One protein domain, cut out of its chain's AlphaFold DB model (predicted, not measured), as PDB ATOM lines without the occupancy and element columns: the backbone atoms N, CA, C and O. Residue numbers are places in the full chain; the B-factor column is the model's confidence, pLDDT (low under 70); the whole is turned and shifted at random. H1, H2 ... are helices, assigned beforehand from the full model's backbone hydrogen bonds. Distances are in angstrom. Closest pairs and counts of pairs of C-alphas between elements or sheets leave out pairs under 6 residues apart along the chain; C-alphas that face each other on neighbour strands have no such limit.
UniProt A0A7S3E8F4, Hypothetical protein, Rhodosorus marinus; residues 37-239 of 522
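Overview. This is residues 37 to 239 of the 522 residues of the protein "Hypothetical protein" of Rhodosorus marinus (UniProt A0A7S3E8F4). What does the model look like? It is a long bundle of helices running roughly along one axis, with H1 in the middle and H2, H4, H5 and H6 round it. The short H3 packs on H4 and H5 near one end, where the long loop between H5 and H6 also lies. What is it made of? The printed part has 203 residues with six named helices, H1 to H6 in order, and no named strand: all helix, compact with a radius of gyration of the C-alphas of 19.2 A, spanning 66 by 33 by 27 A.

Arrangement. Which helix is the hub? H1, residues 39 to 66, touches H2, residues 75 to 99, opposite ways as a helical hairpin, the closest C-alphas being those of Ala 50 and Val 89, 6.4 A. With residues 57 to 65 alone it touches H4, residues 124 to 156, the same way at a shallow tilt of 21 degrees; the closest C-alphas are those of Trp 61 and Met 144, 6.0 A. What else touches it? With residues 60 to 64 alone it touches H5, residues 164 to 194, closest at the C-alphas of Met 64 and Phe 170, 7.0 A; with residues 52 to 63 alone, H6, residues 221 to 238, at those of Ala 55 and Met 231, 6.8 A. Where is the remaining helix? H3, residues 109 to 120, is apart from H1 and touches H4, closest at the C-alphas of Leu 111 and Gly 130, 4.0 A. How do the backbones run? Every O i to N i+4 pair is within hydrogen-bond range in H4, H5 and H6, against 20 of 24 in H1, 17 of 21 in H2 and 7 of 8 in H3.

Along the chain. Where does the first helix begin? H1 begins at C-alpha 39, (125.976, 97.609, 135.882), and is 39.4 A long. Which are longest? H4 measures 48.2 A and H5 44.5 A. Where does the last end? H6 ends at C-alpha 238, (119.424, 110.645, 172.617).

Size, cuts and confidence. Is it continuous? The printed part has no cut; the link from H5 to H6 is long, residues 195 to 220. Where is confidence low? The mean pLDDT of the printed part is 73.1, and residues 195 to 225 are among those under 70.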
ATOM      1  N   LEU A  37     132.690 100.743 134.107       46.19
ATOM      2  CA  LEU A  37     131.864 100.477 135.292       46.19
ATOM      3  C   LEU A  37     130.755  99.479 134.920       46.19
ATOM      4  O   LEU A  37     129.831  99.798 134.173       46.19
ATOM      5  N   SER A  38     130.837  98.254 135.440       51.88
ATOM      6  CA  SER A  38     129.791  97.246 135.246       51.88
ATOM      7  C   SER A  38     128.468  97.726 135.860       51.88
ATOM      8  O   SER A  38     128.473  98.439 136.865       51.88
ATOM      9  N   LYS A  39     127.316  97.296 135.324       55.81
ATOM     10  CA  LYS A  39     125.976  97.609 135.882       55.81
ATOM     11  C   LYS A  39     125.879  97.362 137.401       55.81
ATOM     12  O   LYS A  39     125.138  98.049 138.095       55.81
ATOM     13  N   VAL A  40     126.672  96.422 137.924       56.88
ATOM     14  CA  VAL A  40     126.783  96.096 139.355       56.88
ATOM     15  C   VAL A  40     127.333  97.267 140.179       56.88
ATOM     16  O   VAL A  40     126.811  97.559 141.252       56.88
ATOM     17  N   SER A  41     128.348  97.974 139.683       59.69
ATOM     18  CA  SER A  41     128.976  99.097 140.396       59.69
ATOM     19  C   SER A  41     128.031 100.291 140.597       59.69
ATOM     20  O   SER A  41     128.015 100.899 141.664       59.69
ATOM     21  N   VAL A  42     127.176 100.567 139.610       62.41
ATOM     22  CA  VAL A  42     126.159 101.630 139.659       62.41
ATOM     23  C   VAL A  42     125.068 101.303 140.677       62.41
ATOM     24  O   VAL A  42     124.618 102.172 141.423       62.41
ATOM     25  N   ILE A  43     124.651 100.036 140.740       64.94
ATOM     26  CA  ILE A  43     123.668  99.571 141.724       64.94
ATOM     27  C   ILE A  43     124.225  99.725 143.146       64.94
ATOM     28  O   ILE A  43     123.529 100.248 144.015       64.94
ATOM     29  N   LEU A  44     125.478  99.319 143.377       65.50
ATOM     30  CA  LEU A  44     126.125  99.436 144.687       65.50
ATOM     31  C   LEU A  44     126.253 100.894 145.150       65.50
ATOM     32  O   LEU A  44     126.003 101.186 146.319       65.50
ATOM     33  N   GLU A  45     126.574 101.818 144.244       68.69
ATOM     34  CA  GLU A  45     126.677 103.240 144.586       68.69
ATOM     35  C   GLU A  45     125.309 103.850 144.924       68.69
ATOM     36  O   GLU A  45     125.169 104.532 145.938       68.69
ATOM     37  N   ASN A  46     124.263 103.528 144.160       70.94
ATOM     38  CA  ASN A  46     122.903 103.976 144.474       70.94
ATOM     39  C   ASN A  46     122.389 103.406 145.806       70.94
ATOM     40  O   ASN A  46     121.717 104.113 146.561       70.94
ATOM     41  N   MET A  47     122.742 102.159 146.140       71.94
ATOM     42  CA  MET A  47     122.455 101.586 147.459       71.94
ATOM     43  C   MET A  47     123.166 102.355 148.579       71.94
ATOM     44  O   MET A  47     122.555 102.630 149.616       71.94
ATOM     45  N   ARG A  48     124.427 102.749 148.369       74.44
ATOM     46  CA  ARG A  48     125.195 103.559 149.325       74.44
ATOM     47  C   ARG A  48     124.559 104.932 149.546       74.44
ATOM     48  O   ARG A  48     124.348 105.331 150.691       74.44
ATOM     49  N   VAL A  49     124.171 105.622 148.471       74.31
ATOM     50  CA  VAL A  49     123.503 106.934 148.539       74.31
ATOM     51  C   VAL A  49     122.160 106.844 149.265       74.31
ATOM     52  O   VAL A  49     121.885 107.644 150.162       74.31
ATOM     53  N   ALA A  50     121.355 105.821 148.970       76.94
ATOM     54  CA  ALA A  50     120.101 105.574 149.679       76.94
ATOM     55  C   ALA A  50     120.317 105.297 151.182       76.94
ATOM     56  O   ALA A  50     119.559 105.796 152.025       76.94
ATOM     57  N   ALA A  51     121.362 104.547 151.548       77.25
ATOM     58  CA  ALA A  51     121.704 104.282 152.944       77.25
ATOM     59  C   ALA A  51     122.092 105.570 153.693       77.25
ATOM     60  O   ALA A  51     121.578 105.826 154.785       77.25
ATOM     61  N   CYS A  52     122.918 106.430 153.092       78.38
ATOM     62  CA  CYS A  52     123.303 107.700 153.710       78.38
ATOM     63  C   CYS A  52     122.137 108.685 153.810       78.38
ATOM     64  O   CYS A  52     121.978 109.329 154.845       78.38
ATOM     65  N   TYR A  53     121.258 108.740 152.807       81.06
ATOM     66  CA  TYR A  53     120.026 109.523 152.897       81.06
ATOM     67  C   TYR A  53     119.128 109.045 154.049       81.06
ATOM     68  O   TYR A  53     118.571 109.852 154.799       81.06
ATOM     69  N   THR A  54     119.036 107.727 154.255       79.69
ATOM     70  CA  THR A  54     118.321 107.142 155.399       79.69
ATOM     71  C   THR A  54     118.951 107.567 156.728       79.69
ATOM     72  O   THR A  54     118.244 107.998 157.644       79.69
ATOM     73  N   ALA A  55     120.277 107.489 156.843       79.50
ATOM     74  CA  ALA A  55     121.001 107.871 158.054       79.50
ATOM     75  C   ALA A  55     120.895 109.376 158.356       79.50
ATOM     76  O   ALA A  55     120.791 109.764 159.519       79.50
ATOM     77  N   LEU A  56     120.888 110.222 157.323       81.75
ATOM     78  CA  LEU A  56     120.829 111.672 157.461       81.75
ATOM     79  C   LEU A  56     119.416 112.178 157.725       81.75
ATOM     80  O   LEU A  56     119.217 112.915 158.679       81.75
ATOM     81  N   PHE A  57     118.422 111.787 156.931       83.75
ATOM     82  CA  PHE A  57     117.078 112.357 157.036       83.75
ATOM     83  C   PHE A  57     116.131 111.470 157.842       83.75
ATOM     84  O   PHE A  57     115.496 111.933 158.793       83.75
ATOM     85  N   PHE A  58     116.042 110.181 157.506       83.56
ATOM     86  CA  PHE A  58     115.055 109.289 158.115       83.56
ATOM     87  C   PHE A  58     115.342 109.032 159.598       83.56
ATOM     88  O   PHE A  58     114.429 109.144 160.421       83.56
ATOM     89  N   PHE A  59     116.591 108.718 159.960       83.56
ATOM     90  CA  PHE A  59     116.953 108.382 161.338       83.56
ATOM     91  C   PHE A  59     116.737 109.555 162.317       83.56
ATOM     92  O   PHE A  59     115.980 109.376 163.277       83.56
ATOM     93  N   PRO A  60     117.266 110.777 162.085       85.06
ATOM     94  CA  PRO A  60     116.993 111.920 162.954       85.06
ATOM     95  C   PRO A  60     115.503 112.254 163.007       85.06
ATOM     96  O   PRO A  60     114.962 112.483 164.088       85.06
ATOM     97  N   TRP A  61     114.792 112.185 161.875       85.94
ATOM     98  CA  TRP A  61     113.349 112.425 161.850       85.94
ATOM     99  C   TRP A  61     112.559 111.382 162.658       85.94
ATOM    100  O   TRP A  61     111.554 111.703 163.304       85.94
ATOM    101  N   ALA A  62     112.977 110.113 162.642       81.31
ATOM    102  CA  ALA A  62     112.469 109.051 163.510       81.31
ATOM    103  C   ALA A  62     112.736 109.342 164.988       81.31
ATOM    104  O   ALA A  62     111.789 109.319 165.781       81.31
ATOM    105  N   LEU A  63     113.974 109.690 165.331       80.25
ATOM    106  CA  LEU A  63     114.394 109.902 166.710       80.25
ATOM    107  C   LEU A  63     113.708 111.108 167.356       80.25
ATOM    108  O   LEU A  63     113.224 110.995 168.480       80.25
ATOM    109  N   MET A  64     113.539 112.214 166.625       79.62
ATOM    110  CA  MET A  64     112.779 113.391 167.077       79.62
ATOM    111  C   MET A  64     111.407 113.035 167.628       79.62
ATOM    112  O   MET A  64     110.928 113.620 168.596       79.62
ATOM    113  N   HIS A  65     110.756 112.067 166.999       74.75
ATOM    114  CA  HIS A  65     109.408 111.701 167.367       74.75
ATOM    115  C   HIS A  65     109.337 110.797 168.596       74.75
ATOM    116  O   HIS A  65     108.298 110.765 169.250       74.75
ATOM    117  N   SER A  66     110.428 110.111 168.951       75.69
ATOM    118  CA  SER A  66     110.509 109.342 170.201       75.69
ATOM    119  C   SER A  66     110.301 110.225 171.442       75.69
ATOM    120  O   SER A  66     109.793 109.758 172.463       75.69
ATOM    121  N   TYR A  67     110.593 111.525 171.330       74.75
ATOM    122  CA  TYR A  67     110.331 112.509 172.377       74.75
ATOM    123  C   TYR A  67     108.846 112.864 172.525       74.75
ATOM    124  O   TYR A  67     108.418 113.278 173.605       74.75
ATOM    125  N   ARG A  68     108.029 112.667 171.482       71.81
ATOM    126  CA  ARG A  68     106.587 112.932 171.529       71.81
ATOM    127  C   ARG A  68     105.916 111.878 172.420       71.81
ATOM    128  O   ARG A  68     106.142 110.681 172.272       71.81
ATOM    129  N   LEU A  69     105.092 112.304 173.377       63.56
ATOM    130  CA  LEU A  69     104.264 111.394 174.183       63.56
ATOM    131  C   LEU A  69     103.181 110.797 173.272       63.56
ATOM    132  O   LEU A  69     102.200 111.466 172.949       63.56
ATOM    133  N   LEU A  70     103.396 109.578 172.777       56.47
ATOM    134  CA  LEU A  70     102.523 108.955 171.780       56.47
ATOM    135  C   LEU A  70     101.558 107.956 172.401       56.47
ATOM    136  O   LEU A  70     101.933 107.146 173.245       56.47
ATOM    137  N   LYS A  71     100.326 107.972 171.887       55.69
ATOM    138  CA  LYS A  71      99.367 106.873 172.030       55.69
ATOM    139  C   LYS A  71      99.855 105.641 171.234       55.69
ATOM    140  O   LYS A  71     100.595 105.801 170.263       55.69
ATOM    141  N   PRO A  72      99.435 104.417 171.598       51.41
ATOM    142  CA  PRO A  72     100.087 103.161 171.195       51.41
ATOM    143  C   PRO A  72     100.056 102.785 169.700       51.41
ATOM    144  O   PRO A  72     100.661 101.782 169.331       51.41
ATOM    145  N   ASN A  73      99.411 103.544 168.807       55.59
ATOM    146  CA  ASN A  73      99.306 103.148 167.399       55.59
ATOM    147  C   ASN A  73     100.533 103.591 166.571       55.59
ATOM    148  O   ASN A  73     100.570 104.686 166.007       55.59
ATOM    149  N   ARG A  74     101.559 102.728 166.529       62.72
ATOM    150  CA  ARG A  74     102.921 103.034 166.041       62.72
ATOM    151  C   ARG A  74     103.080 103.084 164.510       62.72
ATOM    152  O   ARG A  74     103.982 103.759 164.029       62.72
ATOM    153  N   TRP A  75     102.224 102.417 163.728       67.00
ATOM    154  CA  TRP A  75     102.469 102.191 162.288       67.00
ATOM    155  C   TRP A  75     102.067 103.339 161.361       67.00
ATOM    156  O   TRP A  75     102.807 103.659 160.433       67.00
ATOM    157  N   LYS A  76     100.932 104.009 161.615       69.50
ATOM    158  CA  LYS A  76     100.491 105.163 160.799       69.50
ATOM    159  C   LYS A  76     101.533 106.289 160.776       69.50
ATOM    160  O   LYS A  76     101.538 107.108 159.865       69.50
ATOM    161  N   PHE A  77     102.427 106.291 161.759       70.88
ATOM    162  CA  PHE A  77     103.469 107.281 161.931       70.88
ATOM    163  C   PHE A  77     104.659 107.128 160.968       70.88
ATOM    164  O   PHE A  77     105.124 108.119 160.407       70.88
ATOM    165  N   TYR A  78     105.144 105.903 160.744       77.31
ATOM    166  CA  TYR A  78     106.282 105.674 159.843       77.31
ATOM    167  C   TYR A  78     105.901 105.810 158.367       77.31
ATOM    168  O   TYR A  78     106.778 106.046 157.544       77.31
ATOM    169  N   ARG A  79     104.602 105.742 158.033       81.75
ATOM    170  CA  ARG A  79     104.099 105.813 156.650       81.75
ATOM    171  C   ARG A  79     104.587 107.042 155.891       81.75
ATOM    172  O   ARG A  79     105.102 106.886 154.797       81.75
ATOM    173  N   ALA A  80     104.481 108.239 156.471       79.50
ATOM    174  CA  ALA A  80     104.901 109.467 155.789       79.50
ATOM    175  C   ALA A  80     106.415 109.493 155.502       79.50
ATOM    176  O   ALA A  80     106.840 109.991 154.470       79.50
ATOM    177  N   LYS A  81     107.218 108.904 156.393       85.75
ATOM    178  CA  LYS A  81     108.685 108.869 156.286       85.75
ATOM    179  C   LYS A  81     109.169 107.808 155.311       85.75
ATOM    180  O   LYS A  81     110.104 108.030 154.551       85.75
ATOM    181  N   LEU A  82     108.519 106.647 155.345       85.38
ATOM    182  CA  LEU A  82     108.727 105.589 154.368       85.38
ATOM    183  C   LEU A  82     108.295 106.061 152.980       85.38
ATOM    184  O   LEU A  82     108.991 105.773 152.019       85.38
ATOM    185  N   ALA A  83     107.218 106.847 152.877       86.75
ATOM    186  CA  ALA A  83     106.794 107.454 151.620       86.75
ATOM    187  C   ALA A  83     107.836 108.445 151.080       86.75
ATOM    188  O   ALA A  83     108.223 108.325 149.924       86.75
ATOM    189  N   THR A  84     108.359 109.369 151.899       85.38
ATOM    190  CA  THR A  84     109.432 110.286 151.456       85.38
ATOM    191  C   THR A  84     110.703 109.540 151.056       85.38
ATOM    192  O   THR A  84     111.335 109.894 150.067       85.38
ATOM    193  N   PHE A  85     111.056 108.478 151.786       86.62
ATOM    194  CA  PHE A  85     112.198 107.636 151.441       86.62
ATOM    195  C   PHE A  85     111.977 106.886 150.121       86.62
ATOM    196  O   PHE A  85     112.852 106.893 149.263       86.62
ATOM    197  N   ALA A  86     110.792 106.303 149.920       88.31
ATOM    198  CA  ALA A  86     110.434 105.616 148.684       88.31
ATOM    199  C   ALA A  86     110.458 106.560 147.473       88.31
ATOM    200  O   ALA A  86     110.961 106.174 146.424       88.31
ATOM    201  N   VAL A  87     109.984 107.804 147.626       89.94
ATOM    202  CA  VAL A  87     110.070 108.839 146.582       89.94
ATOM    203  C   VAL A  87     111.527 109.151 146.236       89.94
ATOM    204  O   VAL A  87     111.868 109.207 145.057       89.94
ATOM    205  N   TYR A  88     112.401 109.304 147.235       88.12
ATOM    206  CA  TYR A  88     113.823 109.559 146.996       88.12
ATOM    207  C   TYR A  88     114.525 108.374 146.314       88.12
ATOM    208  O   TYR A  88     115.265 108.568 145.356       88.12
ATOM    209  N   VAL A  89     114.254 107.137 146.744       87.31
ATOM    210  CA  VAL A  89     114.811 105.930 146.108       87.31
ATOM    211  C   VAL A  89     114.300 105.765 144.677       87.31
ATOM    212  O   VAL A  89     115.087 105.467 143.783       87.31
ATOM    213  N   ALA A  90     113.009 105.999 144.429       89.38
ATOM    214  CA  ALA A  90     112.456 105.984 143.077       89.38
ATOM    215  C   ALA A  90     113.129 107.039 142.186       89.38
ATOM    216  O   ALA A  90     113.461 106.756 141.038       89.38
ATOM    217  N   TRP A  91     113.395 108.228 142.734       90.19
ATOM    218  CA  TRP A  91     114.128 109.278 142.037       90.19
ATOM    219  C   TRP A  91     115.575 108.877 141.714       90.19
ATOM    220  O   TRP A  91     115.999 109.059 140.577       90.19
ATOM    221  N   LEU A  92     116.301 108.244 142.647       82.19
ATOM    222  CA  LEU A  92     117.641 107.693 142.385       82.19
ATOM    223  C   LEU A  92     117.633 106.700 141.215       82.19
ATOM    224  O   LEU A  92     118.498 106.765 140.342       82.19
ATOM    225  N   VAL A  93     116.634 105.811 141.167       83.69
ATOM    226  CA  VAL A  93     116.478 104.850 140.064       83.69
ATOM    227  C   VAL A  93     116.253 105.579 138.739       83.69
ATOM    228  O   VAL A  93     116.936 105.271 137.769       83.69
ATOM    229  N   VAL A  94     115.368 106.581 138.697       85.69
ATOM    230  CA  VAL A  94     115.114 107.389 137.488       85.69
ATOM    231  C   VAL A  94     116.371 108.135 137.032       85.69
ATOM    232  O   VAL A  94     116.676 108.154 135.838       85.69
ATOM    233  N   CYS A  95     117.130 108.721 137.959       78.44
ATOM    234  CA  CYS A  95     118.398 109.376 137.645       78.44
ATOM    235  C   CYS A  95     119.393 108.404 137.013       78.44
ATOM    236  O   CYS A  95     119.990 108.743 135.993       78.44
ATOM    237  N   ALA A  96     119.502 107.187 137.545       72.12
ATOM    238  CA  ALA A  96     120.396 106.172 137.008       72.12
ATOM    239  C   ALA A  96     119.928 105.628 135.647       72.12
ATOM    240  O   ALA A  96     120.738 105.511 134.736       72.12
ATOM    241  N   THR A  97     118.642 105.307 135.470       73.50
ATOM    242  CA  THR A  97     118.166 104.601 134.264       73.50
ATOM    243  C   THR A  97     117.783 105.519 133.107       73.50
ATOM    244  O   THR A  97     117.931 105.120 131.958       73.50
ATOM    245  N   VAL A  98     117.249 106.713 133.389       78.81
ATOM    246  CA  VAL A  98     116.711 107.629 132.364       78.81
ATOM    247  C   VAL A  98     117.706 108.737 132.045       78.81
ATOM    248  O   VAL A  98     118.045 108.964 130.888       78.81
ATOM    249  N   PHE A  99     118.172 109.443 133.076       71.19
ATOM    250  CA  PHE A  99     119.076 110.584 132.897       71.19
ATOM    251  C   PHE A  99     120.534 110.186 132.824       71.19
ATOM    252  O   PHE A  99     121.352 110.955 132.317       71.19
ATOM    253  N   ASN A 100     120.818 108.980 133.295       68.88
ATOM    254  CA  ASN A 100     122.128 108.399 133.294       68.88
ATOM    255  C   ASN A 100     123.142 109.176 134.145       68.88
ATOM    256  O   ASN A 100     124.243 109.519 133.716       68.88
ATOM    257  N   VAL A 101     122.691 109.535 135.346       67.38
ATOM    258  CA  VAL A 101     123.372 110.413 136.288       67.38
ATOM    259  C   VAL A 101     123.315 109.794 137.679       67.38
ATOM    260  O   VAL A 101     122.240 109.439 138.158       67.38
ATOM    261  N   ASN A 102     124.459 109.736 138.360       66.75
ATOM    262  CA  ASN A 102     124.525 109.366 139.772       66.75
ATOM    263  C   ASN A 102     124.449 110.611 140.668       66.75
ATOM    264  O   ASN A 102     125.130 111.609 140.440       66.75
ATOM    265  N   ILE A 103     123.602 110.536 141.693       68.50
ATOM    266  CA  ILE A 103     123.391 111.595 142.688       68.50
ATOM    267  C   ILE A 103     124.483 111.519 143.760       68.50
ATOM    268  O   ILE A 103     125.019 110.451 144.054       68.50
ATOM    269  N   THR A 104     124.832 112.661 144.352       67.75
ATOM    270  CA  THR A 104     125.879 112.734 145.374       67.75
ATOM    271  C   THR A 104     125.373 112.391 146.774       67.75
ATOM    272  O   THR A 104     124.208 112.574 147.109       67.75
ATOM    273  N   LEU A 105     126.289 111.926 147.629       67.19
ATOM    274  CA  LEU A 105     126.001 111.504 149.006       67.19
ATOM    275  C   LEU A 105     125.523 112.642 149.927       67.19
ATOM    276  O   LEU A 105     124.824 112.408 150.912       67.19
ATOM    277  N   LEU A 106     125.979 113.868 149.654       74.44
ATOM    278  CA  LEU A 106     125.780 115.024 150.524       74.44
ATOM    279  C   LEU A 106     124.582 115.863 150.056       74.44
ATOM    280  O   LEU A 106     124.545 116.234 148.878       74.44
ATOM    281  N   PRO A 107     123.671 116.257 150.964       75.62
ATOM    282  CA  PRO A 107     122.507 117.059 150.601       75.62
ATOM    283  C   PRO A 107     122.890 118.366 149.908       75.62
ATOM    284  O   PRO A 107     123.879 119.000 150.282       75.62
ATOM    285  N   PHE A 108     122.097 118.788 148.928       82.31
ATOM    286  CA  PHE A 108     122.225 120.023 148.144       82.31
ATOM    287  C   PHE A 108     123.490 120.144 147.285       82.31
ATOM    288  O   PHE A 108     123.577 121.034 146.438       82.31
ATOM    289  N   THR A 109     124.451 119.231 147.424       79.69
ATOM    290  CA  THR A 109     125.670 119.246 146.606       79.69
ATOM    291  C   THR A 109     125.399 118.815 145.167       79.69
ATOM    292  O   THR A 109     126.029 119.340 144.252       79.69
ATOM    293  N   THR A 110     124.409 117.943 144.937       80.88
ATOM    294  CA  THR A 110     124.028 117.486 143.589       80.88
ATOM    295  C   THR A 110     123.640 118.651 142.682       80.88
ATOM    296  O   THR A 110     124.068 118.684 141.531       80.88
ATOM    297  N   LEU A 111     122.897 119.640 143.192       86.12
ATOM    298  CA  LEU A 111     122.532 120.831 142.422       86.12
ATOM    299  C   LEU A 111     123.771 121.630 142.005       86.12
ATOM    300  O   LEU A 111     123.891 122.003 140.841       86.12
ATOM    301  N   VAL A 112     124.708 121.848 142.934       82.81
ATOM    302  CA  VAL A 112     125.959 122.574 142.662       82.81
ATOM    303  C   VAL A 112     126.761 121.862 141.577       82.81
ATOM    304  O   VAL A 112     127.175 122.497 140.609       82.81
ATOM    305  N   PHE A 113     126.933 120.543 141.688       76.06
ATOM    306  CA  PHE A 113     127.638 119.765 140.670       76.06
ATOM    307  C   PHE A 113     126.929 119.815 139.316       76.06
ATOM    308  O   PHE A 113     127.570 120.084 138.303       76.06
ATOM    309  N   CYS A 114     125.608 119.635 139.290       78.44
ATOM    310  CA  CYS A 114     124.824 119.662 138.058       78.44
ATOM    311  C   CYS A 114     124.897 121.017 137.338       78.44
ATOM    312  O   CYS A 114     125.081 121.049 136.123       78.44
ATOM    313  N   VAL A 115     124.809 122.132 138.072       83.50
ATOM    314  CA  VAL A 115     124.946 123.485 137.504       83.50
ATOM    315  C   VAL A 115     126.351 123.697 136.947       83.50
ATOM    316  O   VAL A 115     126.507 124.189 135.833       83.50
ATOM    317  N   ARG A 116     127.387 123.285 137.685       76.56
ATOM    318  CA  ARG A 116     128.775 123.409 137.221       76.56
ATOM    319  C   ARG A 116     129.049 122.581 135.973       76.56
ATOM    320  O   ARG A 116     129.778 123.038 135.101       76.56
ATOM    321  N   ILE A 117     128.475 121.386 135.870       73.88
ATOM    322  CA  ILE A 117     128.595 120.551 134.672       73.88
ATOM    323  C   ILE A 117     127.862 121.203 133.508       73.88
ATOM    324  O   ILE A 117     128.449 121.328 132.443       73.88
ATOM    325  N   TYR A 118     126.642 121.698 133.724       79.44
ATOM    326  CA  TYR A 118     125.869 122.389 132.695       79.44
ATOM    327  C   TYR A 118     126.618 123.589 132.091       79.44
ATOM    328  O   TYR A 118     126.587 123.777 130.881       79.44
ATOM    329  N   VAL A 119     127.338 124.366 132.907       79.81
ATOM    330  CA  VAL A 119     128.153 125.497 132.421       79.81
ATOM    331  C   VAL A 119     129.278 125.046 131.478       79.81
ATOM    332  O   VAL A 119     129.618 125.780 130.557       79.81
ATOM    333  N   ASN A 120     129.846 123.853 131.684       70.38
ATOM    334  CA  ASN A 120     130.945 123.333 130.860       70.38
ATOM    335  C   ASN A 120     130.462 122.478 129.677       70.38
ATOM    336  O   ASN A 120     131.096 122.465 128.628       70.38
ATOM    337  N   ALA A 121     129.352 121.764 129.848       73.06
ATOM    338  CA  ALA A 121     128.725 120.896 128.860       73.06
ATOM    339  C   ALA A 121     127.200 121.110 128.924       73.06
ATOM    340  O   ALA A 121     126.512 120.448 129.714       73.06
ATOM    341  N   PRO A 122     126.653 122.056 128.138       75.44
ATOM    342  CA  PRO A 122     125.269 122.499 128.268       75.44
ATOM    343  C   PRO A 122     124.290 121.437 127.761       75.44
ATOM    344  O   PRO A 122     123.877 121.422 126.606       75.44
ATOM    345  N   GLN A 123     123.892 120.539 128.662       79.69
ATOM    346  CA  GLN A 123     122.853 119.540 128.434       79.69
ATOM    347  C   GLN A 123     121.747 119.695 129.481       79.69
ATOM    348  O   GLN A 123     121.994 119.600 130.686       79.69
ATOM    349  N   ALA A 124     120.504 119.881 129.026       81.56
ATOM    350  CA  ALA A 124     119.353 120.154 129.895       81.56
ATOM    351  C   ALA A 124     119.118 119.074 130.971       81.56
ATOM    352  O   ALA A 124     118.651 119.387 132.067       81.56
ATOM    353  N   ARG A 125     119.502 117.816 130.698       79.69
ATOM    354  CA  ARG A 125     119.377 116.692 131.642       79.69
ATOM    355  C   ARG A 125     120.030 116.958 133.000       79.69
ATOM    356  O   ARG A 125     119.441 116.620 134.022       79.69
ATOM    357  N   PHE A 126     121.199 117.601 133.035       79.31
ATOM    358  CA  PHE A 126     121.901 117.865 134.294       79.31
ATOM    359  C   PHE A 126     121.148 118.886 135.146       79.31
ATOM    360  O   PHE A 126     120.976 118.685 136.346       79.31
ATOM    361  N   LEU A 127     120.623 119.943 134.523       84.19
ATOM    362  CA  LEU A 127     119.855 120.970 135.223       84.19
ATOM    363  C   LEU A 127     118.560 120.394 135.821       84.19
ATOM    364  O   LEU A 127     118.254 120.658 136.983       84.19
ATOM    365  N   VAL A 128     117.845 119.556 135.060       87.75
ATOM    366  CA  VAL A 128     116.632 118.867 135.537       87.75
ATOM    367  C   VAL A 128     116.950 117.982 136.741       87.75
ATOM    368  O   VAL A 128     116.280 118.091 137.768       87.75
ATOM    369  N   VAL A 129     118.001 117.156 136.657       84.31
ATOM    370  CA  VAL A 129     118.398 116.275 137.766       84.31
ATOM    371  C   VAL A 129     118.754 117.080 139.016       84.31
ATOM    372  O   VAL A 129     118.269 116.767 140.107       84.31
ATOM    373  N   GLY A 130     119.548 118.143 138.874       84.56
ATOM    374  CA  GLY A 130     119.952 118.995 139.991       84.56
ATOM    375  C   GLY A 130     118.772 119.679 140.684       84.56
ATOM    376  O   GLY A 130     118.666 119.620 141.910       84.56
ATOM    377  N   ILE A 131     117.869 120.294 139.912       90.50
ATOM    378  CA  ILE A 131     116.713 121.033 140.448       90.50
ATOM    379  C   ILE A 131     115.742 120.089 141.159       90.50
ATOM    380  O   ILE A 131     115.331 120.372 142.284       90.50
ATOM    381  N   VAL A 132     115.389 118.962 140.535       91.69
ATOM    382  CA  VAL A 132     114.425 118.020 141.122       91.69
ATOM    383  C   VAL A 132     114.999 117.367 142.381       91.69
ATOM    384  O   VAL A 132     114.296 117.271 143.388       91.69
ATOM    385  N   THR A 133     116.287 117.006 142.383       88.38
ATOM    386  CA  THR A 133     116.949 116.462 143.583       88.38
ATOM    387  C   THR A 133     116.917 117.469 144.734       88.38
ATOM    388  O   THR A 133     116.464 117.133 145.829       88.38
ATOM    389  N   ALA A 134     117.297 118.726 144.478       90.06
ATOM    390  CA  ALA A 134     117.245 119.778 145.492       90.06
ATOM    391  C   ALA A 134     115.816 120.042 145.991       90.06
ATOM    392  O   ALA A 134     115.619 120.289 147.180       90.06
ATOM    393  N   ALA A 135     114.805 119.952 145.122       92.75
ATOM    394  CA  ALA A 135     113.406 120.103 145.514       92.75
ATOM    395  C   ALA A 135     112.946 118.986 146.471       92.75
ATOM    396  O   ALA A 135     112.290 119.274 147.474       92.75
ATOM    397  N   ILE A 136     113.328 117.728 146.214       90.75
ATOM    398  CA  ILE A 136     113.019 116.587 147.096       90.75
ATOM    399  C   ILE A 136     113.717 116.742 148.457       90.75
ATOM    400  O   ILE A 136     113.107 116.523 149.511       90.75
ATOM    401  N   GLU A 137     114.984 117.159 148.458       88.50
ATOM    402  CA  GLU A 137     115.755 117.414 149.681       88.50
ATOM    403  C   GLU A 137     115.166 118.575 150.497       88.50
ATOM    404  O   GLU A 137     114.956 118.432 151.705       88.50
ATOM    405  N   MET A 138     114.804 119.687 149.843       90.56
ATOM    406  CA  MET A 138     114.120 120.818 150.482       90.56
ATOM    407  C   MET A 138     112.778 120.400 151.085       90.56
ATOM    408  O   MET A 138     112.504 120.717 152.244       90.56
ATOM    409  N   ALA A 139     111.948 119.665 150.340       90.88
ATOM    410  CA  ALA A 139     110.655 119.192 150.829       90.88
ATOM    411  C   ALA A 139     110.816 118.312 152.081       90.88
ATOM    412  O   ALA A 139     110.076 118.460 153.058       90.88
ATOM    413  N   THR A 140     111.832 117.449 152.096       89.06
ATOM    414  CA  THR A 140     112.141 116.590 153.247       89.06
ATOM    415  C   THR A 140     112.582 117.410 154.460       89.06
ATOM    416  O   THR A 140     112.072 117.200 155.564       89.06
ATOM    417  N   LEU A 141     113.454 118.405 154.264       88.25
ATOM    418  CA  LEU A 141     113.891 119.323 155.321       88.25
ATOM    419  C   LEU A 141     112.713 120.114 155.920       88.25
ATOM    420  O   LEU A 141     112.623 120.277 157.143       88.25
ATOM    421  N   VAL A 142     111.775 120.570 155.082       90.12
ATOM    422  CA  VAL A 142     110.551 121.263 155.518       90.12
ATOM    423  C   VAL A 142     109.684 120.337 156.373       90.12
ATOM    424  O   VAL A 142     109.295 120.714 157.481       90.12
ATOM    425  N   LEU A 143     109.432 119.101 155.931       89.12
ATOM    426  CA  LEU A 143     108.642 118.122 156.690       89.12
ATOM    427  C   LEU A 143     109.284 117.758 158.038       89.12
ATOM    428  O   LEU A 143     108.582 117.639 159.055       89.12
ATOM    429  N   MET A 144     110.612 117.627 158.074       87.75
ATOM    430  CA  MET A 144     111.369 117.440 159.312       87.75
ATOM    431  C   MET A 144     111.197 118.637 160.244       87.75
ATOM    432  O   MET A 144     110.824 118.455 161.402       87.75
ATOM    433  N   THR A 145     111.364 119.856 159.732       88.19
ATOM    434  CA  THR A 145     111.227 121.096 160.510       88.19
ATOM    435  C   THR A 145     109.821 121.253 161.086       88.19
ATOM    436  O   THR A 145     109.658 121.500 162.282       88.19
ATOM    437  N   MET A 146     108.782 121.011 160.282       88.06
ATOM    438  CA  MET A 146     107.394 120.998 160.756       88.06
ATOM    439  C   MET A 146     107.174 119.954 161.857       88.06
ATOM    440  O   MET A 146     106.435 120.193 162.814       88.06
ATOM    441  N   SER A 147     107.820 118.792 161.748       85.88
ATOM    442  CA  SER A 147     107.762 117.747 162.773       85.88
ATOM    443  C   SER A 147     108.479 118.160 164.064       85.88
ATOM    444  O   SER A 147     107.980 117.847 165.149       85.88
ATOM    445  N   THR A 148     109.592 118.903 163.968       87.00
ATOM    446  CA  THR A 148     110.272 119.529 165.117       87.00
ATOM    447  C   THR A 148     109.311 120.439 165.861       87.00
ATOM    448  O   THR A 148     109.088 120.251 167.055       87.00
ATOM    449  N   LEU A 149     108.690 121.377 165.143       87.00
ATOM    450  CA  LEU A 149     107.810 122.391 165.723       87.00
ATOM    451  C   LEU A 149     106.579 121.756 166.380       87.00
ATOM    452  O   LEU A 149     106.211 122.119 167.495       87.00
ATOM    453  N   LYS A 150     105.986 120.736 165.745       86.56
ATOM    454  CA  LYS A 150     104.875 119.962 166.328       86.56
ATOM    455  C   LYS A 150     105.276 119.229 167.611       86.56
ATOM    456  O   LYS A 150     104.473 119.137 168.540       86.56
ATOM    457  N   THR A 151     106.485 118.672 167.657       84.44
ATOM    458  CA  THR A 151     106.991 117.968 168.848       84.44
ATOM    459  C   THR A 151     107.272 118.953 169.976       84.44
ATOM    460  O   THR A 151     106.884 118.705 171.114       84.44
ATOM    461  N   GLU A 152     107.854 120.104 169.647       84.06
ATOM    462  CA  GLU A 152     108.116 121.177 170.597       84.06
ATOM    463  C   GLU A 152     106.827 121.719 171.218       84.06
ATOM    464  O   GLU A 152     106.726 121.798 172.441       84.06
ATOM    465  N   ALA A 153     105.818 122.025 170.396       83.69
ATOM    466  CA  ALA A 153     104.516 122.483 170.872       83.69
ATOM    467  C   ALA A 153     103.888 121.475 171.846       83.69
ATOM    468  O   ALA A 153     103.439 121.849 172.927       83.69
ATOM    469  N   LYS A 154     103.943 120.174 171.520       82.00
ATOM    470  CA  LYS A 154     103.370 119.140 172.388       82.00
ATOM    471  C   LYS A 154     104.136 118.961 173.698       82.00
ATOM    472  O   LYS A 154     103.514 118.715 174.726       82.00
ATOM    473  N   LEU A 155     105.465 119.079 173.676       76.31
ATOM    474  CA  LEU A 155     106.261 119.054 174.902       76.31
ATOM    475  C   LEU A 155     105.933 120.263 175.782       76.31
ATOM    476  O   LEU A 155     105.751 120.087 176.983       76.31
ATOM    477  N   ARG A 156     105.763 121.461 175.206       74.88
ATOM    478  CA  ARG A 156     105.401 122.679 175.957       74.88
ATOM    479  C   ARG A 156     104.077 122.567 176.722       74.88
ATOM    480  O   ARG A 156     103.956 123.169 177.778       74.88
ATOM    481  N   GLU A 157     103.117 121.788 176.230       77.12
ATOM    482  CA  GLU A 157     101.839 121.542 176.922       77.12
ATOM    483  C   GLU A 157     101.967 120.611 178.142       77.12
ATOM    484  O   GLU A 157     101.042 120.509 178.944       77.12
ATOM    485  N   THR A 158     103.082 119.890 178.283       69.75
ATOM    486  CA  THR A 158     103.260 118.858 179.318       69.75
ATOM    487  C   THR A 158     104.024 119.395 180.526       69.75
ATOM    488  O   THR A 158     104.856 120.292 180.388       69.75
ATOM    489  N   SER A 159     103.783 118.824 181.713       60.47
ATOM    490  CA  SER A 159     104.511 119.205 182.931       60.47
ATOM    491  C   SER A 159     106.021 119.024 182.746       60.47
ATOM    492  O   SER A 159     106.501 117.910 182.511       60.47
ATOM    493  N   TYR A 160     106.770 120.127 182.864       66.12
ATOM    494  CA  TYR A 160     108.226 120.121 182.712       66.12
ATOM    495  C   TYR A 160     108.895 119.216 183.749       66.12
ATOM    496  O   TYR A 160     109.783 118.451 183.398       66.12
ATOM    497  N   VAL A 161     108.439 119.254 185.006       59.31
ATOM    498  CA  VAL A 161     109.037 118.479 186.106       59.31
ATOM    499  C   VAL A 161     108.875 116.976 185.867       59.31
ATOM    500  O   VAL A 161     109.838 116.224 185.991       59.31
ATOM    501  N   GLN A 162     107.690 116.541 185.432       61.06
ATOM    502  CA  GLN A 162     107.401 115.125 185.194       61.06
ATOM    503  C   GLN A 162     108.140 114.562 183.968       61.06
ATOM    504  O   GLN A 162     108.559 113.407 183.972       61.06
ATOM    505  N   TYR A 163     108.314 115.368 182.915       67.44
ATOM    506  CA  TYR A 163     108.926 114.943 181.650       67.44
ATOM    507  C   TYR A 163     110.267 115.635 181.362       67.44
ATOM    508  O   TYR A 163     110.662 115.764 180.200       67.44
ATOM    509  N   ARG A 164     110.990 116.055 182.408       69.00
ATOM    510  CA  ARG A 164     112.223 116.861 182.319       69.00
ATOM    511  C   ARG A 164     113.248 116.277 181.354       69.00
ATOM    512  O   ARG A 164     113.715 116.971 180.457       69.00
ATOM    513  N   THR A 165     113.542 114.984 181.470       73.00
ATOM    514  CA  THR A 165     114.499 114.280 180.596       73.00
ATOM    515  C   THR A 165     114.118 114.350 179.118       73.00
ATOM    516  O   THR A 165     114.995 114.465 178.265       73.00
ATOM    517  N   ARG A 166     112.820 114.349 178.789       75.19
ATOM    518  CA  ARG A 166     112.345 114.494 177.405       75.19
ATOM    519  C   ARG A 166     112.474 115.923 176.900       75.19
ATOM    520  O   ARG A 166     112.873 116.111 175.758       75.19
ATOM    521  N   HIS A 167     112.162 116.914 177.735       75.19
ATOM    522  CA  HIS A 167     112.331 118.330 177.390       75.19
ATOM    523  C   HIS A 167     113.795 118.667 177.114       75.19
ATOM    524  O   HIS A 167     114.119 119.227 176.067       75.19
ATOM    525  N   VAL A 168     114.678 118.281 178.035       75.62
ATOM    526  CA  VAL A 168     116.120 118.531 177.943       75.62
ATOM    527  C   VAL A 168     116.732 117.738 176.790       75.62
ATOM    528  O   VAL A 168     117.442 118.309 175.965       75.62
ATOM    529  N   GLY A 169     116.394 116.449 176.675       79.50
ATOM    530  CA  GLY A 169     116.866 115.592 175.591       79.50
ATOM    531  C   GLY A 169     116.439 116.100 174.213       79.50
ATOM    532  O   GLY A 169     117.275 116.211 173.326       79.50
ATOM    533  N   PHE A 170     115.176 116.505 174.041       84.62
ATOM    534  CA  PHE A 170     114.696 117.053 172.770       84.62
ATOM    535  C   PHE A 170     115.375 118.382 172.415       84.62
ATOM    536  O   PHE A 170     115.722 118.615 171.256       84.62
ATOM    537  N   ALA A 171     115.589 119.258 173.401       82.19
ATOM    538  CA  ALA A 171     116.286 120.522 173.188       82.19
ATOM    539  C   ALA A 171     117.747 120.307 172.767       82.19
ATOM    540  O   ALA A 171     118.199 120.939 171.810       82.19
ATOM    541  N   LEU A 172     118.453 119.390 173.437       82.50
ATOM    542  CA  LEU A 172     119.823 119.016 173.095       82.50
ATOM    543  C   LEU A 172     119.891 118.365 171.711       82.50
ATOM    544  O   LEU A 172     120.689 118.797 170.882       82.50
ATOM    545  N   PHE A 173     119.022 117.389 171.438       85.25
ATOM    546  CA  PHE A 173     118.905 116.737 170.136       85.25
ATOM    547  C   PHE A 173     118.724 117.775 169.024       85.25
ATOM    548  O   PHE A 173     119.492 117.796 168.067       85.25
ATOM    549  N   ARG A 174     117.759 118.693 169.175       86.50
ATOM    550  CA  ARG A 174     117.486 119.746 168.187       86.50
ATOM    551  C   ARG A 174     118.718 120.617 167.953       86.50
ATOM    552  O   ARG A 174     119.075 120.867 166.808       86.50
ATOM    553  N   TRP A 175     119.381 121.056 169.020       84.62
ATOM    554  CA  TRP A 175     120.581 121.887 168.926       84.62
ATOM    555  C   TRP A 175     121.736 121.170 168.208       84.62
ATOM    556  O   TRP A 175     122.342 121.744 167.302       84.62
ATOM    557  N   ILE A 176     121.997 119.911 168.574       84.19
ATOM    558  CA  ILE A 176     123.042 119.065 167.987       84.19
ATOM    559  C   ILE A 176     122.743 118.810 166.503       84.19
ATOM    560  O   ILE A 176     123.580 119.097 165.648       84.19
ATOM    561  N   SER A 177     121.531 118.352 166.176       84.69
ATOM    562  CA  SER A 177     121.137 118.047 164.800       84.69
ATOM    563  C   SER A 177     121.139 119.280 163.900       84.69
ATOM    564  O   SER A 177     121.704 119.217 162.814       84.69
ATOM    565  N   THR A 178     120.577 120.417 164.329       86.00
ATOM    566  CA  THR A 178     120.558 121.633 163.495       86.00
ATOM    567  C   THR A 178     121.970 122.099 163.146       86.00
ATOM    568  O   THR A 178     122.239 122.395 161.985       86.00
ATOM    569  N   ARG A 179     122.895 122.124 164.115       86.69
ATOM    570  CA  ARG A 179     124.290 122.517 163.855       86.69
ATOM    571  C   ARG A 179     124.997 121.542 162.927       86.69
ATOM    572  O   ARG A 179     125.703 121.982 162.028       86.69
ATOM    573  N   PHE A 180     124.779 120.246 163.124       85.56
ATOM    574  CA  PHE A 180     125.345 119.221 162.258       85.56
ATOM    575  C   PHE A 180     124.869 119.364 160.813       85.56
ATOM    576  O   PHE A 180     125.706 119.404 159.922       85.56
ATOM    577  N   PHE A 181     123.565 119.529 160.570       85.50
ATOM    578  CA  PHE A 181     123.046 119.734 159.214       85.50
ATOM    579  C   PHE A 181     123.588 121.011 158.568       85.50
ATOM    580  O   PHE A 181     124.007 120.969 157.416       85.50
ATOM    581  N   VAL A 182     123.625 122.130 159.303       87.69
ATOM    582  CA  VAL A 182     124.177 123.392 158.784       87.69
ATOM    583  C   VAL A 182     125.649 123.225 158.411       87.69
ATOM    584  O   VAL A 182     126.037 123.607 157.310       87.69
ATOM    585  N   LEU A 183     126.459 122.619 159.283       86.62
ATOM    586  CA  LEU A 183     127.877 122.373 159.015       86.62
ATOM    587  C   LEU A 183     128.073 121.397 157.851       86.62
ATOM    588  O   LEU A 183     128.868 121.679 156.964       86.62
ATOM    589  N   LEU A 184     127.330 120.290 157.818       83.12
ATOM    590  CA  LEU A 184     127.427 119.275 156.768       83.12
ATOM    591  C   LEU A 184     127.087 119.856 155.391       83.12
ATOM    592  O   LEU A 184     127.842 119.650 154.446       83.12
ATOM    593  N   ILE A 185     125.985 120.605 155.285       84.06
ATOM    594  CA  ILE A 185     125.555 121.236 154.030       84.06
ATOM    595  C   ILE A 185     126.551 122.324 153.620       84.06
ATOM    596  O   ILE A 185     126.983 122.348 152.473       84.06
ATOM    597  N   THR A 186     126.966 123.190 154.551       85.56
ATOM    598  CA  THR A 186     127.910 124.280 154.251       85.56
ATOM    599  C   THR A 186     129.255 123.725 153.790       85.56
ATOM    600  O   THR A 186     129.744 124.114 152.735       85.56
ATOM    601  N   CYS A 187     129.835 122.774 154.526       82.62
ATOM    602  CA  CYS A 187     131.081 122.120 154.134       82.62
ATOM    603  C   CYS A 187     130.923 121.352 152.818       82.62
ATOM    604  O   CYS A 187     131.801 121.440 151.969       82.62
ATOM    605  N   GLY A 188     129.808 120.644 152.615       78.19
ATOM    606  CA  GLY A 188     129.539 119.917 151.375       78.19
ATOM    607  C   GLY A 188     129.473 120.834 150.155       78.19
ATOM    608  O   GLY A 188     130.109 120.552 149.142       78.19
ATOM    609  N   VAL A 189     128.759 121.957 150.261       82.44
ATOM    610  CA  VAL A 189     128.671 122.969 149.199       82.44
ATOM    611  C   VAL A 189     130.025 123.637 148.967       82.44
ATOM    612  O   VAL A 189     130.431 123.775 147.820       82.44
ATOM    613  N   LEU A 190     130.761 124.000 150.023       81.38
ATOM    614  CA  LEU A 190     132.102 124.582 149.893       81.38
ATOM    615  C   LEU A 190     133.072 123.622 149.208       81.38
ATOM    616  O   LEU A 190     133.761 124.025 148.278       81.38
ATOM    617  N   VAL A 191     133.083 122.345 149.602       76.19
ATOM    618  CA  VAL A 191     133.868 121.313 148.916       76.19
ATOM    619  C   VAL A 191     133.441 121.244 147.454       76.19
ATOM    620  O   VAL A 191     134.297 121.346 146.582       76.19
ATOM    621  N   ALA A 192     132.137 121.172 147.168       73.62
ATOM    622  CA  ALA A 192     131.623 121.142 145.801       73.62
ATOM    623  C   ALA A 192     132.016 122.379 144.972       73.62
ATOM    624  O   ALA A 192     132.162 122.260 143.758       73.62
ATOM    625  N   LEU A 193     132.216 123.547 145.593       78.31
ATOM    626  CA  LEU A 193     132.685 124.780 144.950       78.31
ATOM    627  C   LEU A 193     134.215 124.829 144.780       78.31
ATOM    628  O   LEU A 193     134.699 125.302 143.752       78.31
ATOM    629  N   CYS A 194     134.985 124.305 145.732       75.19
ATOM    630  CA  CYS A 194     136.451 124.315 145.698       75.19
ATOM    631  C   CYS A 194     137.062 123.280 144.747       75.19
ATOM    632  O   CYS A 194     138.235 123.391 144.399       75.19
ATOM    633  N   GLN A 195     136.299 122.271 144.333       68.12
ATOM    634  CA  GLN A 195     136.786 121.273 143.385       68.12
ATOM    635  C   GLN A 195     137.125 121.930 142.007       68.12
ATOM    636  O   GLN A 195     136.467 122.898 141.581       68.12
ATOM    637  N   PRO A 196     138.159 121.451 141.287       63.34
ATOM    638  CA  PRO A 196     138.577 122.020 140.003       63.34
ATOM    639  C   PRO A 196     137.538 121.782 138.897       63.34
ATOM    640  O   PRO A 196     136.843 120.767 138.869       63.34
ATOM    641  N   ILE A 197     137.423 122.735 137.967       51.31
ATOM    642  CA  ILE A 197     136.553 122.634 136.786       51.31
ATOM    643  C   ILE A 197     137.095 121.509 135.888       51.31
ATOM    644  O   ILE A 197     138.258 121.547 135.509       51.31
ATOM    645  N   GLY A 198     136.286 120.476 135.618       46.38
ATOM    646  CA  GLY A 198     136.712 119.254 134.911       46.38
ATOM    647  C   GLY A 198     137.116 118.074 135.815       46.38
ATOM    648  O   GLY A 198     137.199 116.947 135.341       46.38
ATOM    649  N   GLY A 199     137.261 118.283 137.131       39.06
ATOM    650  CA  GLY A 199     137.382 117.195 138.120       39.06
ATOM    651  C   GLY A 199     136.054 116.475 138.406       39.06
ATOM    652  O   GLY A 199     136.026 115.457 139.096       39.06
ATOM    653  N   TYR A 200     134.947 116.992 137.858       47.53
ATOM    654  CA  TYR A 200     133.595 116.431 137.962       47.53
ATOM    655  C   TYR A 200     133.400 115.369 136.927       47.53
ATOM    656  O   TYR A 200     132.740 115.522 135.901       47.53
ATOM    657  N   ARG A 201     134.015 114.257 137.234       41.16
ATOM    658  CA  ARG A 201     133.735 113.056 136.527       41.16
ATOM    659  C   ARG A 201     132.306 112.628 136.970       41.16
ATOM    660  O   ARG A 201     132.141 112.321 138.141       41.16
ATOM    661  N   MET A 202     131.278 112.719 136.097       39.44
ATOM    662  CA  MET A 202     129.921 112.134 136.285       39.44
ATOM    663  C   MET A 202     129.660 110.921 135.377       39.44
ATOM    664  O   MET A 202     129.965 110.967 134.190       39.44
ATOM    665  N   SER A 203     129.185 109.800 135.939       39.09
ATOM    666  CA  SER A 203     129.230 108.511 135.253       39.09
ATOM    667  C   SER A 203     127.962 108.381 134.440       39.09
ATOM    668  O   SER A 203     126.899 108.074 134.980       39.09
ATOM    669  N   VAL A 204     128.100 108.623 133.149       39.88
ATOM    670  CA  VAL A 204     127.129 108.221 132.146       39.88
ATOM    671  C   VAL A 204     127.324 106.707 131.957       39.88
ATOM    672  O   VAL A 204     128.378 106.259 131.519       39.88
ATOM    673  N   ILE A 205     126.361 105.888 132.379       40.12
ATOM    674  CA  ILE A 205     126.238 104.453 132.060       40.12
ATOM    675  C   ILE A 205     126.243 104.319 130.535       40.12
ATOM    676  O   ILE A 205     125.305 104.741 129.867       40.12
ATOM    677  N   ALA A 206     127.306 103.764 129.965       38.69
ATOM    678  CA  ALA A 206     127.453 103.653 128.518       38.69
ATOM    679  C   ALA A 206     126.198 103.056 127.852       38.69
ATOM    680  O   ALA A 206     125.644 102.047 128.303       38.69
ATOM    681  N   GLY A 207     125.752 103.726 126.791       41.88
ATOM    682  CA  GLY A 207     124.574 103.341 126.024       41.88
ATOM    683  C   GLY A 207     124.464 104.005 124.653       41.88
ATOM    684  O   GLY A 207     123.883 103.384 123.769       41.88
ATOM    685  N   HIS A 208     125.030 105.204 124.428       41.50
ATOM    686  CA  HIS A 208     125.053 105.776 123.070       41.50
ATOM    687  C   HIS A 208     126.140 106.810 122.726       41.50
ATOM    688  O   HIS A 208     126.251 107.133 121.556       41.50
ATOM    689  N   ASP A 209     126.961 107.274 123.671       40.06
ATOM    690  CA  ASP A 209     128.143 108.098 123.368       40.06
ATOM    691  C   ASP A 209     129.282 107.656 124.293       40.06
ATOM    692  O   ASP A 209     129.176 107.781 125.517       40.06
ATOM    693  N   ASP A 210     130.343 107.099 123.713       40.47
ATOM    694  CA  ASP A 210     131.458 106.457 124.425       40.47
ATOM    695  C   ASP A 210     132.461 107.440 125.072       40.47
ATOM    696  O   ASP A 210     133.406 107.005 125.726       40.47
ATOM    697  N   ASP A 211     132.248 108.760 124.997       38.66
ATOM    698  CA  ASP A 211     133.300 109.742 125.332       38.66
ATOM    699  C   ASP A 211     133.204 110.432 126.708       38.66
ATOM    700  O   ASP A 211     134.050 111.261 127.044       38.66
ATOM    701  N   LEU A 212     132.218 110.125 127.557       42.25
ATOM    702  CA  LEU A 212     132.062 110.823 128.851       42.25
ATOM    703  C   LEU A 212     131.735 109.871 130.015       42.25
ATOM    704  O   LEU A 212     130.731 110.022 130.712       42.25
ATOM    705  N   ALA A 213     132.602 108.886 130.253       35.78
ATOM    706  CA  ALA A 213     132.507 107.974 131.396       35.78
ATOM    707  C   ALA A 213     133.449 108.393 132.521       35.78
ATOM    708  O   ALA A 213     134.653 108.170 132.450       35.78
ATOM    709  N   TYR A 214     132.919 108.973 133.594       43.69
ATOM    710  CA  TYR A 214     133.777 109.623 134.565       43.69
ATOM    711  C   TYR A 214     133.134 109.564 135.992       43.69
ATOM    712  O   TYR A 214     132.051 110.058 136.171       43.69
ATOM    713  N   TRP A 215     133.736 108.997 137.056       41.88
ATOM    714  CA  TRP A 215     133.601 109.484 138.469       41.88
ATOM    715  C   TRP A 215     134.887 109.161 139.227       41.88
ATOM    716  O   TRP A 215     135.429 108.070 139.082       41.88
ATOM    717  N   TYR A 216     135.305 110.069 140.107       37.69
ATOM    718  CA  TYR A 216     135.930 109.692 141.371       37.69
ATOM    719  C   TYR A 216     135.063 110.290 142.464       37.69
ATOM    720  O   TYR A 216     134.974 111.517 142.556       37.69
ATOM    721  N   PRO A 217     134.426 109.477 143.319       42.03
ATOM    722  CA  PRO A 217     133.913 110.033 144.544       42.03
ATOM    723  C   PRO A 217     135.098 110.559 145.325       42.03
ATOM    724  O   PRO A 217     136.205 110.029 145.206       42.03
ATOM    725  N   LEU A 218     134.857 111.523 146.208       41.41
ATOM    726  CA  LEU A 218     135.523 111.444 147.496       41.41
ATOM    727  C   LEU A 218     135.392 109.966 147.932       41.41
ATOM    728  O   LEU A 218     134.355 109.571 148.469       41.41
ATOM    729  N   ARG A 219     136.411 109.122 147.688       43.81
ATOM    730  CA  ARG A 219     136.616 107.829 148.363       43.81
ATOM    731  C   ARG A 219     137.034 108.153 149.783       43.81
ATOM    732  O   ARG A 219     138.059 107.745 150.308       43.81
ATOM    733  N   VAL A 220     136.218 108.966 150.409       46.81
ATOM    734  CA  VAL A 220     136.390 109.381 151.758       46.81
ATOM    735  C   VAL A 220     135.506 108.395 152.481       46.81
ATOM    736  O   VAL A 220     134.393 108.701 152.889       46.81
ATOM    737  N   ALA A 221     136.039 107.177 152.627       47.72
ATOM    738  CA  ALA A 221     135.573 106.219 153.624       47.72
ATOM    739  C   ALA A 221     135.365 106.923 154.979       47.72
ATOM    740  O   ALA A 221     134.550 106.493 155.788       47.72
ATOM    741  N   THR A 222     136.036 108.061 155.203       57.78
ATOM    742  CA  THR A 222     135.813 108.922 156.356       57.78
ATOM    743  C   THR A 222     134.411 109.548 156.414       57.78
ATOM    744  O   THR A 222     133.879 109.558 157.510       57.78
ATOM    745  N   VAL A 223     133.735 109.971 155.329       64.44
ATOM    746  CA  VAL A 223     132.373 110.559 155.415       64.44
ATOM    747  C   VAL A 223     131.364 109.502 155.845       64.44
ATOM    748  O   VAL A 223     130.624 109.735 156.796       64.44
ATOM    749  N   ASP A 224     131.385 108.323 155.221       64.88
ATOM    750  CA  ASP A 224     130.526 107.199 155.612       64.88
ATOM    751  C   ASP A 224     130.795 106.793 157.073       64.88
ATOM    752  O   ASP A 224     129.868 106.640 157.869       64.88
ATOM    753  N   THR A 225     132.071 106.736 157.475       68.19
ATOM    754  CA  THR A 225     132.469 106.447 158.864       68.19
ATOM    755  C   THR A 225     132.009 107.538 159.838       68.19
ATOM    756  O   THR A 225     131.513 107.221 160.918       68.19
ATOM    757  N   PHE A 226     132.112 108.819 159.473       73.50
ATOM    758  CA  PHE A 226     131.647 109.946 160.284       73.50
ATOM    759  C   PHE A 226     130.125 109.950 160.420       73.50
ATOM    760  O   PHE A 226     129.622 110.218 161.508       73.50
ATOM    761  N   LEU A 227     129.390 109.619 159.356       73.06
ATOM    762  CA  LEU A 227     127.932 109.502 159.382       73.06
ATOM    763  C   LEU A 227     127.478 108.345 160.274       73.06
ATOM    764  O   LEU A 227     126.568 108.519 161.085       73.06
ATOM    765  N   VAL A 228     128.141 107.190 160.189       74.31
ATOM    766  CA  VAL A 228     127.869 106.042 161.065       74.31
ATOM    767  C   VAL A 228     128.220 106.364 162.520       74.31
ATOM    768  O   VAL A 228     127.419 106.088 163.417       74.31
ATOM    769  N   ALA A 229     129.368 106.997 162.776       77.25
ATOM    770  CA  ALA A 229     129.765 107.431 164.115       77.25
ATOM    771  C   ALA A 229     128.762 108.439 164.691       77.25
ATOM    772  O   ALA A 229     128.287 108.271 165.814       77.25
ATOM    773  N   TRP A 230     128.367 109.437 163.899       82.25
ATOM    774  CA  TRP A 230     127.332 110.401 164.254       82.25
ATOM    775  C   TRP A 230     126.006 109.720 164.594       82.25
ATOM    776  O   TRP A 230     125.420 110.011 165.638       82.25
ATOM    777  N   MET A 231     125.539 108.796 163.749       78.94
ATOM    778  CA  MET A 231     124.292 108.065 163.968       78.94
ATOM    779  C   MET A 231     124.356 107.237 165.254       78.94
ATOM    780  O   MET A 231     123.414 107.262 166.041       78.94
ATOM    781  N   THR A 232     125.483 106.570 165.508       76.25
ATOM    782  CA  THR A 232     125.698 105.738 166.702       76.25
ATOM    783  C   THR A 232     125.730 106.581 167.975       76.25
ATOM    784  O   THR A 232     125.031 106.272 168.939       76.25
ATOM    785  N   ILE A 233     126.477 107.689 167.966       79.06
ATOM    786  CA  ILE A 233     126.542 108.642 169.082       79.06
ATOM    787  C   ILE A 233     125.160 109.246 169.340       79.06
ATOM    788  O   ILE A 233     124.712 109.309 170.482       79.06
ATOM    789  N   THR A 234     124.460 109.655 168.281       75.75
ATOM    790  CA  THR A 234     123.122 110.243 168.389       75.75
ATOM    791  C   THR A 234     122.121 109.221 168.918       75.75
ATOM    792  O   THR A 234     121.345 109.555 169.806       75.75
ATOM    793  N   ALA A 235     122.158 107.970 168.452       74.19
ATOM    794  CA  ALA A 235     121.328 106.897 168.991       74.19
ATOM    795  C   ALA A 235     121.590 106.698 170.491       74.19
ATOM    796  O   ALA A 235     120.653 106.735 171.283       74.19
ATOM    797  N   TYR A 236     122.857 106.556 170.882       74.06
ATOM    798  CA  TYR A 236     123.244 106.266 172.261       74.06
ATOM    799  C   TYR A 236     122.912 107.408 173.231       74.06
ATOM    800  O   TYR A 236     122.365 107.167 174.304       74.06
ATOM    801  N   LEU A 237     123.212 108.655 172.858       70.62
ATOM    802  CA  LEU A 237     123.008 109.819 173.727       70.62
ATOM    803  C   LEU A 237     121.543 110.261 173.817       70.62
ATOM    804  O   LEU A 237     121.150 110.854 174.818       70.62
ATOM    805  N   MET A 238     120.751 110.030 172.765       69.38
ATOM    806  CA  MET A 238     119.424 110.645 172.617       69.38
ATOM    807  C   MET A 238     118.270 109.660 172.792       69.38
ATOM    808  O   MET A 238     117.118 110.088 172.867       69.38
ATOM    809  N   LEU A 239     118.541 108.356 172.903       61.62
ATOM    810  CA  LEU A 239     117.531 107.388 173.319       61.62
ATOM    811  C   LEU A 239     117.098 107.693 174.764       61.62
ATOM    812  O   LEU A 239     117.925 107.665 175.678       61.62
TER     813      LEU A 239